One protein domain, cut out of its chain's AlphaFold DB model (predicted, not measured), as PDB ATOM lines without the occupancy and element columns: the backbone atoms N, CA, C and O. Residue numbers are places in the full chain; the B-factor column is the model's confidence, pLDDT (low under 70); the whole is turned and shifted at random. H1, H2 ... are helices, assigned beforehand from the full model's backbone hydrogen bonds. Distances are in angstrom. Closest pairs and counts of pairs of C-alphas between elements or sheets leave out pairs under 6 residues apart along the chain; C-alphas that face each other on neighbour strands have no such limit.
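Overview. This is residues 5 to 70 of the 72 residues of an uncharacterized protein of Streptococcus pneumoniae (UniProt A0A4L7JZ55). Helix H3 is the core, with H1 crossing it on one side and H4 on the other; H2 packs on H3 near Leu 41, and short H5 lies beyond H4, with a gap between H2 and H5. The 66 printed residues hold five named helices, H1 to H5, and no named strand: all helix, compact, radius of gyration of the C-alphas 11.5 A, spans 28 by 26 by 22 A.

Arrangement. H1, residues 5 to 19, touches the hub H3, residues 41 to 52, at a steep tilt of 68 degrees, only just short of perpendicular; the closest C-alphas, of Gly 13 and Ala 51, are 4.4 A apart. H2, residues 24 to 33, touches H3 at 53 degrees, a steep tilt, closest C-alphas Phe 28 and Leu 41, 6.5 A. H4, residues 54 to 63, touches residues 45 to 49 of H3 alone, closest C-alphas Ser 49 and Leu 57, 5.6 A. H5, residues 65 to 68, is close to H4 but not clearly touching. In H1 to H4 every O i to N i+4 pair is within hydrogen-bond range; H5 is too short for one.

Along the chain. H1 begins at C-alpha 5 (250.679, 168.846, 228.464) and is 20.9 A long; H3 is 16.1 A. H5 ends at C-alpha 68 (244.521, 182.380, 210.012).

Size, cuts and confidence. The C-alphas farthest apart, of Gln 7 and Asp 66, are 31.0 A apart. The printed part has no cut and no long link, and no printed residue is under 70.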
ATOM      1  N   ARG A   5     250.852 167.909 229.582       90.56
ATOM      2  CA  ARG A   5     250.679 168.846 228.464       90.56
ATOM      3  C   ARG A   5     251.897 169.744 228.222       90.56
ATOM      4  O   ARG A   5     252.257 169.991 227.078       90.56
ATOM      5  N   GLU A   6     252.516 170.274 229.275       93.94
ATOM      6  CA  GLU A   6     253.710 171.117 229.120       93.94
ATOM      7  C   GLU A   6     254.904 170.300 228.608       93.94
ATOM      8  O   GLU A   6     255.698 170.807 227.815       93.94
ATOM      9  N   GLN A   7     255.021 169.042 229.036       95.69
ATOM     10  CA  GLN A   7     256.029 168.126 228.514       95.69
ATOM     11  C   GLN A   7     255.773 167.798 227.036       95.69
ATOM     12  O   GLN A   7     256.691 167.946 226.234       95.69
ATOM     13  N   ASP A   8     254.528 167.498 226.654       94.12
ATOM     14  CA  ASP A   8     254.143 167.243 225.260       94.12
ATOM     15  C   ASP A   8     254.514 168.423 224.343       94.12
ATOM     16  O   ASP A   8     255.072 168.236 223.263       94.12
ATOM     17  N   LEU A   9     254.268 169.665 224.779       95.62
ATOM     18  CA  LEU A   9     254.628 170.864 224.010       95.62
ATOM     19  C   LEU A   9     256.146 171.050 223.876       95.62
ATOM     20  O   LEU A   9     256.621 171.479 222.821       95.62
ATOM     21  N   LYS A  10     256.922 170.699 224.911       96.19
ATOM     22  CA  LYS A  10     258.393 170.698 224.833       96.19
ATOM     23  C   LYS A  10     258.893 169.663 223.839       96.19
ATOM     24  O   LYS A  10     259.784 169.983 223.053       96.19
ATOM     25  N   ASP A  11     258.296 168.478 223.834       96.94
ATOM     26  CA  ASP A  11     258.652 167.411 222.904       96.94
ATOM     27  C   ASP A  11     258.312 167.803 221.459       96.94
ATOM     28  O   ASP A  11     259.155 167.679 220.569       96.94
ATOM     29  N   ILE A  12     257.135 168.392 221.220       96.00
ATOM     30  CA  ILE A  12     256.763 168.942 219.906       96.00
ATOM     31  C   ILE A  12     257.757 170.029 219.471       96.00
ATOM     32  O   ILE A  12     258.260 169.986 218.347       96.00
ATOM     33  N   GLY A  13     258.092 170.977 220.353       97.56
ATOM     34  CA  GLY A  13     259.072 172.029 220.064       97.56
ATOM     35  C   GLY A  13     260.469 171.478 219.747       97.56
ATOM     36  O   GLY A  13     261.147 171.970 218.839       97.56
ATOM     37  N   ALA A  14     260.894 170.418 220.442       98.00
ATOM     38  CA  ALA A  14     262.145 169.719 220.162       98.00
ATOM     39  C   ALA A  14     262.118 169.025 218.790       98.00
ATOM     40  O   ALA A  14     263.087 169.133 218.035       98.00
ATOM     41  N   ILE A  15     261.005 168.378 218.428       96.62
ATOM     42  CA  ILE A  15     260.815 167.750 217.112       96.62
ATOM     43  C   ILE A  15     260.846 168.799 215.997       96.62
ATOM     44  O   ILE A  15     261.526 168.583 214.996       96.62
ATOM     45  N   ILE A  16     260.170 169.940 216.169       97.12
ATOM     46  CA  ILE A  16     260.164 171.051 215.202       97.12
ATOM     47  C   ILE A  16     261.591 171.533 214.924       97.12
ATOM     48  O   ILE A  16     261.985 171.630 213.761       97.12
ATOM     49  N   LYS A  17     262.394 171.754 215.976       96.56
ATOM     50  CA  LYS A  17     263.813 172.120 215.839       96.56
ATOM     51  C   LYS A  17     264.622 171.039 215.139       96.56
ATOM     52  O   LYS A  17     265.360 171.333 214.207       96.56
ATOM     53  N   TYR A  18     264.476 169.792 215.581       97.25
ATOM     54  CA  TYR A  18     265.233 168.662 215.048       97.25
ATOM     55  C   TYR A  18     264.932 168.402 213.566       97.25
ATOM     56  O   TYR A  18     265.840 168.129 212.784       97.25
ATOM     57  N   LYS A  19     263.660 168.513 213.163       94.56
ATOM     58  CA  LYS A  19     263.207 168.374 211.771       94.56
ATOM     59  C   LYS A  19     263.368 169.652 210.948       94.56
ATOM     60  O   LYS A  19     263.157 169.607 209.739       94.56
ATOM     61  N   ASN A  20     263.778 170.753 211.579       93.50
ATOM     62  CA  ASN A  20     264.011 172.048 210.953       93.50
ATOM     63  C   ASN A  20     262.762 172.621 210.246       93.50
ATOM     64  O   ASN A  20     262.838 173.143 209.129       93.50
ATOM     65  N   PHE A  21     261.593 172.491 210.880       95.12
ATOM     66  CA  PHE A  21     260.333 173.015 210.349       95.12
ATOM     67  C   PHE A  21     260.197 174.517 210.595       95.12
ATOM     68  O   PHE A  21     260.261 174.965 211.731       95.12
ATOM     69  N   HIS A  22     259.924 175.288 209.541       91.56
ATOM     70  CA  HIS A  22     259.821 176.754 209.623       91.56
ATOM     71  C   HIS A  22     258.431 177.310 209.293       91.56
ATOM     72  O   HIS A  22     258.148 178.467 209.590       91.56
ATOM     73  N   SER A  23     257.569 176.497 208.680       94.69
ATOM     74  CA  SER A  23     256.235 176.899 208.238       94.69
ATOM     75  C   SER A  23     255.173 176.093 208.984       94.69
ATOM     76  O   SER A  23     255.035 174.890 208.731       94.69
ATOM     77  N   PRO A  24     254.413 176.717 209.901       96.00
ATOM     78  CA  PRO A  24     253.319 176.047 210.598       96.00
ATOM     79  C   PRO A  24     252.254 175.512 209.653       96.00
ATOM     80  O   PRO A  24     251.759 174.415 209.875       96.00
ATOM     81  N   PHE A  25     251.930 176.240 208.582       96.12
ATOM     82  CA  PHE A  25     250.914 175.812 207.621       96.12
ATOM     83  C   PHE A  25     251.358 174.586 206.824       96.12
ATOM     84  O   PHE A  25     250.595 173.628 206.715       96.12
ATOM     85  N   ASP A  26     252.601 174.571 206.329       96.00
ATOM     86  CA  ASP A  26     253.116 173.412 205.590       96.00
ATOM     87  C   ASP A  26     253.260 172.203 206.513       96.00
ATOM     88  O   ASP A  26     252.923 171.087 206.133       96.00
ATOM     89  N   THR A  27     253.690 172.437 207.756       96.31
ATOM     90  CA  THR A  27     253.776 171.387 208.778       96.31
ATOM     91  C   THR A  27     252.388 170.844 209.112       96.31
ATOM     92  O   THR A  27     252.208 169.634 209.186       96.31
ATOM     93  N   PHE A  28     251.385 171.712 209.261       96.00
ATOM     94  CA  PHE A  28     250.005 171.311 209.523       96.00
ATOM     95  C   PHE A  28     249.444 170.461 208.386       96.00
ATOM     96  O   PHE A  28     248.913 169.381 208.637       96.00
ATOM     97  N   LYS A  29     249.623 170.908 207.140       95.00
ATOM     98  CA  LYS A  29     249.215 170.157 205.951       95.00
ATOM     99  C   LYS A  29     249.925 168.807 205.876       95.00
ATOM    100  O   LYS A  29     249.262 167.789 205.743       95.00
ATOM    101  N   TYR A  30     251.245 168.787 206.048       94.62
ATOM    102  CA  TYR A  30     252.035 167.556 206.051       94.62
ATOM    103  C   TYR A  30     251.546 166.554 207.108       94.62
ATOM    104  O   TYR A  30     251.427 165.364 206.829       94.62
ATOM    105  N   LEU A  31     251.216 167.022 208.316       94.44
ATOM    106  CA  LEU A  31     250.665 166.168 209.370       94.44
ATOM    107  C   LEU A  31     249.278 165.620 208.993       94.44
ATOM    108  O   LEU A  31     249.034 164.432 209.198       94.44
ATOM    109  N   LYS A  32     248.396 166.438 208.401       94.50
ATOM    110  CA  LYS A  32     247.101 165.970 207.871       94.50
ATOM    111  C   LYS A  32     247.281 164.920 206.778       94.50
ATOM    112  O   LYS A  32     246.654 163.871 206.850       94.50
ATOM    113  N   ASP A  33     248.197 165.145 205.842       95.44
ATOM    114  CA  ASP A  33     248.487 164.211 204.747       95.44
ATOM    115  C   ASP A  33     249.024 162.855 205.259       95.44
ATOM    116  O   ASP A  33     248.848 161.827 204.608       95.44
ATOM    117  N   MET A  34     249.632 162.821 206.452       94.94
ATOM    118  CA  MET A  34     250.046 161.589 207.140       94.94
ATOM    119  C   MET A  34     248.938 160.924 207.983       94.94
ATOM    120  O   MET A  34     249.202 159.906 208.625       94.94
ATOM    121  N   GLY A  35     247.725 161.481 208.023       96.12
ATOM    122  CA  GLY A  35     246.591 160.948 208.786       96.12
ATOM    123  C   GLY A  35     246.474 161.461 210.226       96.12
ATOM    124  O   GLY A  35     245.734 160.885 211.025       96.12
ATOM    125  N   PHE A  36     247.168 162.545 210.599       93.19
ATOM    126  CA  PHE A  36     246.972 163.203 211.901       93.19
ATOM    127  C   PHE A  36     245.728 164.110 211.882       93.19
ATOM    128  O   PHE A  36     245.788 165.325 212.095       93.19
ATOM    129  N   ASP A  37     244.557 163.527 211.640       90.25
ATOM    130  CA  ASP A  37     243.312 164.274 211.411       90.25
ATOM    131  C   ASP A  37     242.792 165.017 212.645       90.25
ATOM    132  O   ASP A  37     242.054 165.994 212.516       90.25
ATOM    133  N   THR A  38     243.237 164.637 213.840       89.88
ATOM    134  CA  THR A  38     242.815 165.245 215.108       89.88
ATOM    135  C   THR A  38     243.719 166.381 215.583       89.88
ATOM    136  O   THR A  38     243.387 167.042 216.567       89.88
ATOM    137  N   ILE A  39     244.847 166.651 214.907       90.44
ATOM    138  CA  ILE A  39     245.707 167.776 215.289       90.44
ATOM    139  C   ILE A  39     245.032 169.110 214.956       90.44
ATOM    140  O   ILE A  39     244.511 169.300 213.852       90.44
ATOM    141  N   TYR A  40     245.075 170.041 215.905       92.44
ATOM    142  CA  TYR A  40     244.631 171.420 215.723       92.44
ATOM    143  C   TYR A  40     245.823 172.326 215.416       92.44
ATOM    144  O   TYR A  40     246.896 172.170 216.004       92.44
ATOM    145  N   LEU A  41     245.625 173.308 214.531       94.50
ATOM    146  CA  LEU A  41     246.667 174.279 214.190       94.50
ATOM    147  C   LEU A  41     247.134 175.061 215.428       94.50
ATOM    148  O   LEU A  41     248.320 175.339 215.552       94.50
ATOM    149  N   SER A  42     246.238 175.357 216.375       94.31
ATOM    150  CA  SER A  42     246.573 176.021 217.644       94.31
ATOM    151  C   SER A  42     247.635 175.268 218.451       94.31
ATOM    152  O   SER A  42     248.622 175.870 218.864       94.31
ATOM    153  N   VAL A  43     247.493 173.947 218.600       94.12
ATOM    154  CA  VAL A  43     248.467 173.094 219.307       94.12
ATOM    155  C   VAL A  43     249.813 173.098 218.586       94.12
ATOM    156  O   VAL A  43     250.865 173.152 219.220       94.12
ATOM    157  N   LEU A  44     249.793 173.081 217.252       95.69
ATOM    158  CA  LEU A  44     251.018 173.166 216.468       95.69
ATOM    159  C   LEU A  44     251.705 174.526 216.659       95.69
ATOM    160  O   LEU A  44     252.914 174.564 216.868       95.69
ATOM    161  N   LEU A  45     250.952 175.629 216.651       96.88
ATOM    162  CA  LEU A  45     251.477 176.974 216.902       96.88
ATOM    163  C   LEU A  45     252.053 177.127 218.317       96.88
ATOM    164  O   LEU A  45     253.105 177.748 218.470       96.88
ATOM    165  N   GLU A  46     251.428 176.517 219.330       95.94
ATOM    166  CA  GLU A  46     252.016 176.385 220.671       95.94
ATOM    167  C   GLU A  46     253.358 175.633 220.589       95.94
ATOM    168  O   GLU A  46     254.371 176.127 221.066       95.94
ATOM    169  N   GLY A  47     253.427 174.495 219.896       96.75
ATOM    170  CA  GLY A  47     254.688 173.771 219.688       96.75
ATOM    171  C   GLY A  47     255.784 174.614 219.016       96.75
ATOM    172  O   GLY A  47     256.945 174.592 219.437       96.75
ATOM    173  N   PHE A  48     255.426 175.414 218.008       97.50
ATOM    174  CA  PHE A  48     256.361 176.340 217.366       97.50
ATOM    175  C   PHE A  48     256.834 177.455 218.311       97.50
ATOM    176  O   PHE A  48     257.986 177.872 218.199       97.50
ATOM    177  N   SER A  49     256.021 177.911 219.269       97.06
ATOM    178  CA  SER A  49     256.467 178.898 220.265       97.06
ATOM    179  C   SER A  49     257.463 178.304 221.266       97.06
ATOM    180  O   SER A  49     258.401 178.986 221.674       97.06
ATOM    181  N   TYR A  50     257.354 177.013 221.587       97.19
ATOM    182  CA  TYR A  50     258.379 176.296 222.358       97.19
ATOM    183  C   TYR A  50     259.683 176.109 221.564       97.19
ATOM    184  O   TYR A  50     260.775 176.077 222.141       97.19
ATOM    185  N   ALA A  51     259.600 176.018 220.235       97.56
ATOM    186  CA  ALA A  51     260.773 175.986 219.372       97.56
ATOM    187  C   ALA A  51     261.423 177.380 219.241       97.56
ATOM    188  O   ALA A  51     262.596 177.556 219.573       97.56
ATOM    189  N   TYR A  52     260.682 178.382 218.787       96.94
ATOM    190  CA  TYR A  52     261.244 179.655 218.323       96.94
ATOM    191  C   TYR A  52     260.986 180.843 219.255       96.94
ATOM    192  O   TYR A  52     261.486 181.936 219.004       96.94
ATOM    193  N   GLY A  53     260.264 180.628 220.352       96.69
ATOM    194  CA  GLY A  53     259.924 181.656 221.328       96.69
ATOM    195  C   GLY A  53     258.625 182.394 221.004       96.69
ATOM    196  O   GLY A  53     258.050 182.283 219.920       96.69
ATOM    197  N   MET A  54     258.165 183.176 221.980       95.94
ATOM    198  CA  MET A  54     256.926 183.952 221.866       95.94
ATOM    199  C   MET A  54     257.036 185.103 220.863       95.94
ATOM    200  O   MET A  54     256.065 185.373 220.163       95.94
ATOM    201  N   ASP A  55     258.213 185.716 220.714       97.44
ATOM    202  CA  ASP A  55     258.438 186.791 219.736       97.44
ATOM    203  C   ASP A  55     258.231 186.300 218.296       97.44
ATOM    204  O   ASP A  55     257.650 186.992 217.457       97.44
ATOM    205  N   TRP A  56     258.669 185.068 218.010       96.19
ATOM    206  CA  TRP A  56     258.418 184.422 216.725       96.19
ATOM    207  C   TRP A  56     256.917 184.195 216.512       96.19
ATOM    208  O   TRP A  56     256.406 184.474 215.427       96.19
ATOM    209  N   LEU A  57     256.203 183.746 217.550       96.19
ATOM    210  CA  LEU A  57     254.765 183.492 217.471       96.19
ATOM    211  C   LEU A  57     253.997 184.793 217.206       96.19
ATOM    212  O   LEU A  57     253.143 184.839 216.323       96.19
ATOM    213  N   GLU A  58     254.331 185.864 217.925       96.12
ATOM    214  CA  GLU A  58     253.725 187.184 217.739       96.12
ATOM    215  C   GLU A  58     253.928 187.699 216.309       96.12
ATOM    216  O   GLU A  58     252.975 188.148 215.662       96.12
ATOM    217  N   LYS A  59     255.157 187.594 215.791       96.56
ATOM    218  CA  LYS A  59     255.476 187.974 214.413       96.56
ATOM    219  C   LYS A  59     254.669 187.150 213.409       96.56
ATOM    220  O   LYS A  59     254.056 187.723 212.512       96.56
ATOM    221  N   PHE A  60     254.606 185.833 213.598       95.69
ATOM    222  CA  PHE A  60     253.835 184.941 212.736       95.69
ATOM    223  C   PHE A  60     252.355 185.341 212.679       95.69
ATOM    224  O   PHE A  60     251.795 185.448 211.587       95.69
ATOM    225  N   PHE A  61     251.730 185.617 213.828       94.62
ATOM    226  CA  PHE A  61     250.338 186.065 213.877       94.62
ATOM    227  C   PHE A  61     250.133 187.385 213.135       94.62
ATOM    228  O   PHE A  61     249.193 187.493 212.352       94.62
ATOM    229  N   LYS A  62     251.010 188.375 213.347       95.75
ATOM    230  CA  LYS A  62     250.933 189.676 212.660       95.75
ATOM    231  C   LYS A  62     251.018 189.533 211.141       95.75
ATOM    232  O   LYS A  62     250.277 190.199 210.429       95.75
ATOM    233  N   GLU A  63     251.890 188.657 210.654       96.44
ATOM    234  CA  GLU A  63     252.142 188.471 209.220       96.44
ATOM    235  C   GLU A  63     251.088 187.606 208.512       96.44
ATOM    236  O   GLU A  63     250.960 187.684 207.292       96.44
ATOM    237  N   ASN A  64     250.328 186.781 209.243       95.44
ATOM    238  CA  ASN A  64     249.462 185.755 208.651       95.44
ATOM    239  C   ASN A  64     247.983 185.873 209.052       95.44
ATOM    240  O   ASN A  64     247.246 184.895 208.931       95.44
ATOM    241  N   GLN A  65     247.526 187.045 209.512       92.38
ATOM    242  CA  GLN A  65     246.150 187.222 209.998       92.38
ATOM    243  C   GLN A  65     245.078 186.782 208.997       92.38
ATOM    244  O   GLN A  65     244.137 186.101 209.396       92.38
ATOM    245  N   ASP A  66     245.224 187.120 207.715       93.19
ATOM    246  CA  ASP A  66     244.228 186.761 206.700       93.19
ATOM    247  C   ASP A  66     244.130 185.245 206.505       93.19
ATOM    248  O   ASP A  66     243.029 184.703 206.501       93.19
ATOM    249  N   LYS A  67     245.270 184.545 206.447       91.44
ATOM    250  CA  LYS A  67     245.303 183.077 206.334       91.44
ATOM    251  C   LYS A  67     244.751 182.394 207.578       91.44
ATOM    252  O   LYS A  67     244.106 181.360 207.480       91.44
ATOM    253  N   LEU A  68     245.003 182.955 208.758       92.31
ATOM    254  CA  LEU A  68     244.521 182.380 210.012       92.31
ATOM    255  C   LEU A  68     242.989 182.379 210.104       92.31
ATOM    256  O   LEU A  68     242.447 181.473 210.728       92.31
ATOM    257  N   ARG A  69     242.291 183.312 209.438       90.25
ATOM    258  CA  ARG A  69     240.815 183.322 209.355       90.25
ATOM    259  C   ARG A  69     240.227 182.124 208.609       90.25
ATOM    260  O   ARG A  69     239.034 181.889 208.700       90.25
ATOM    261  N   GLU A  70     241.026 181.373 207.858       88.81
ATOM    262  CA  GLU A  70     240.553 180.144 207.207       88.81
ATOM    263  C   GLU A  70     240.479 178.963 208.189       88.81
ATOM    264  O   GLU A  70     239.842 177.952 207.897       88.81
TER     265      GLU A  70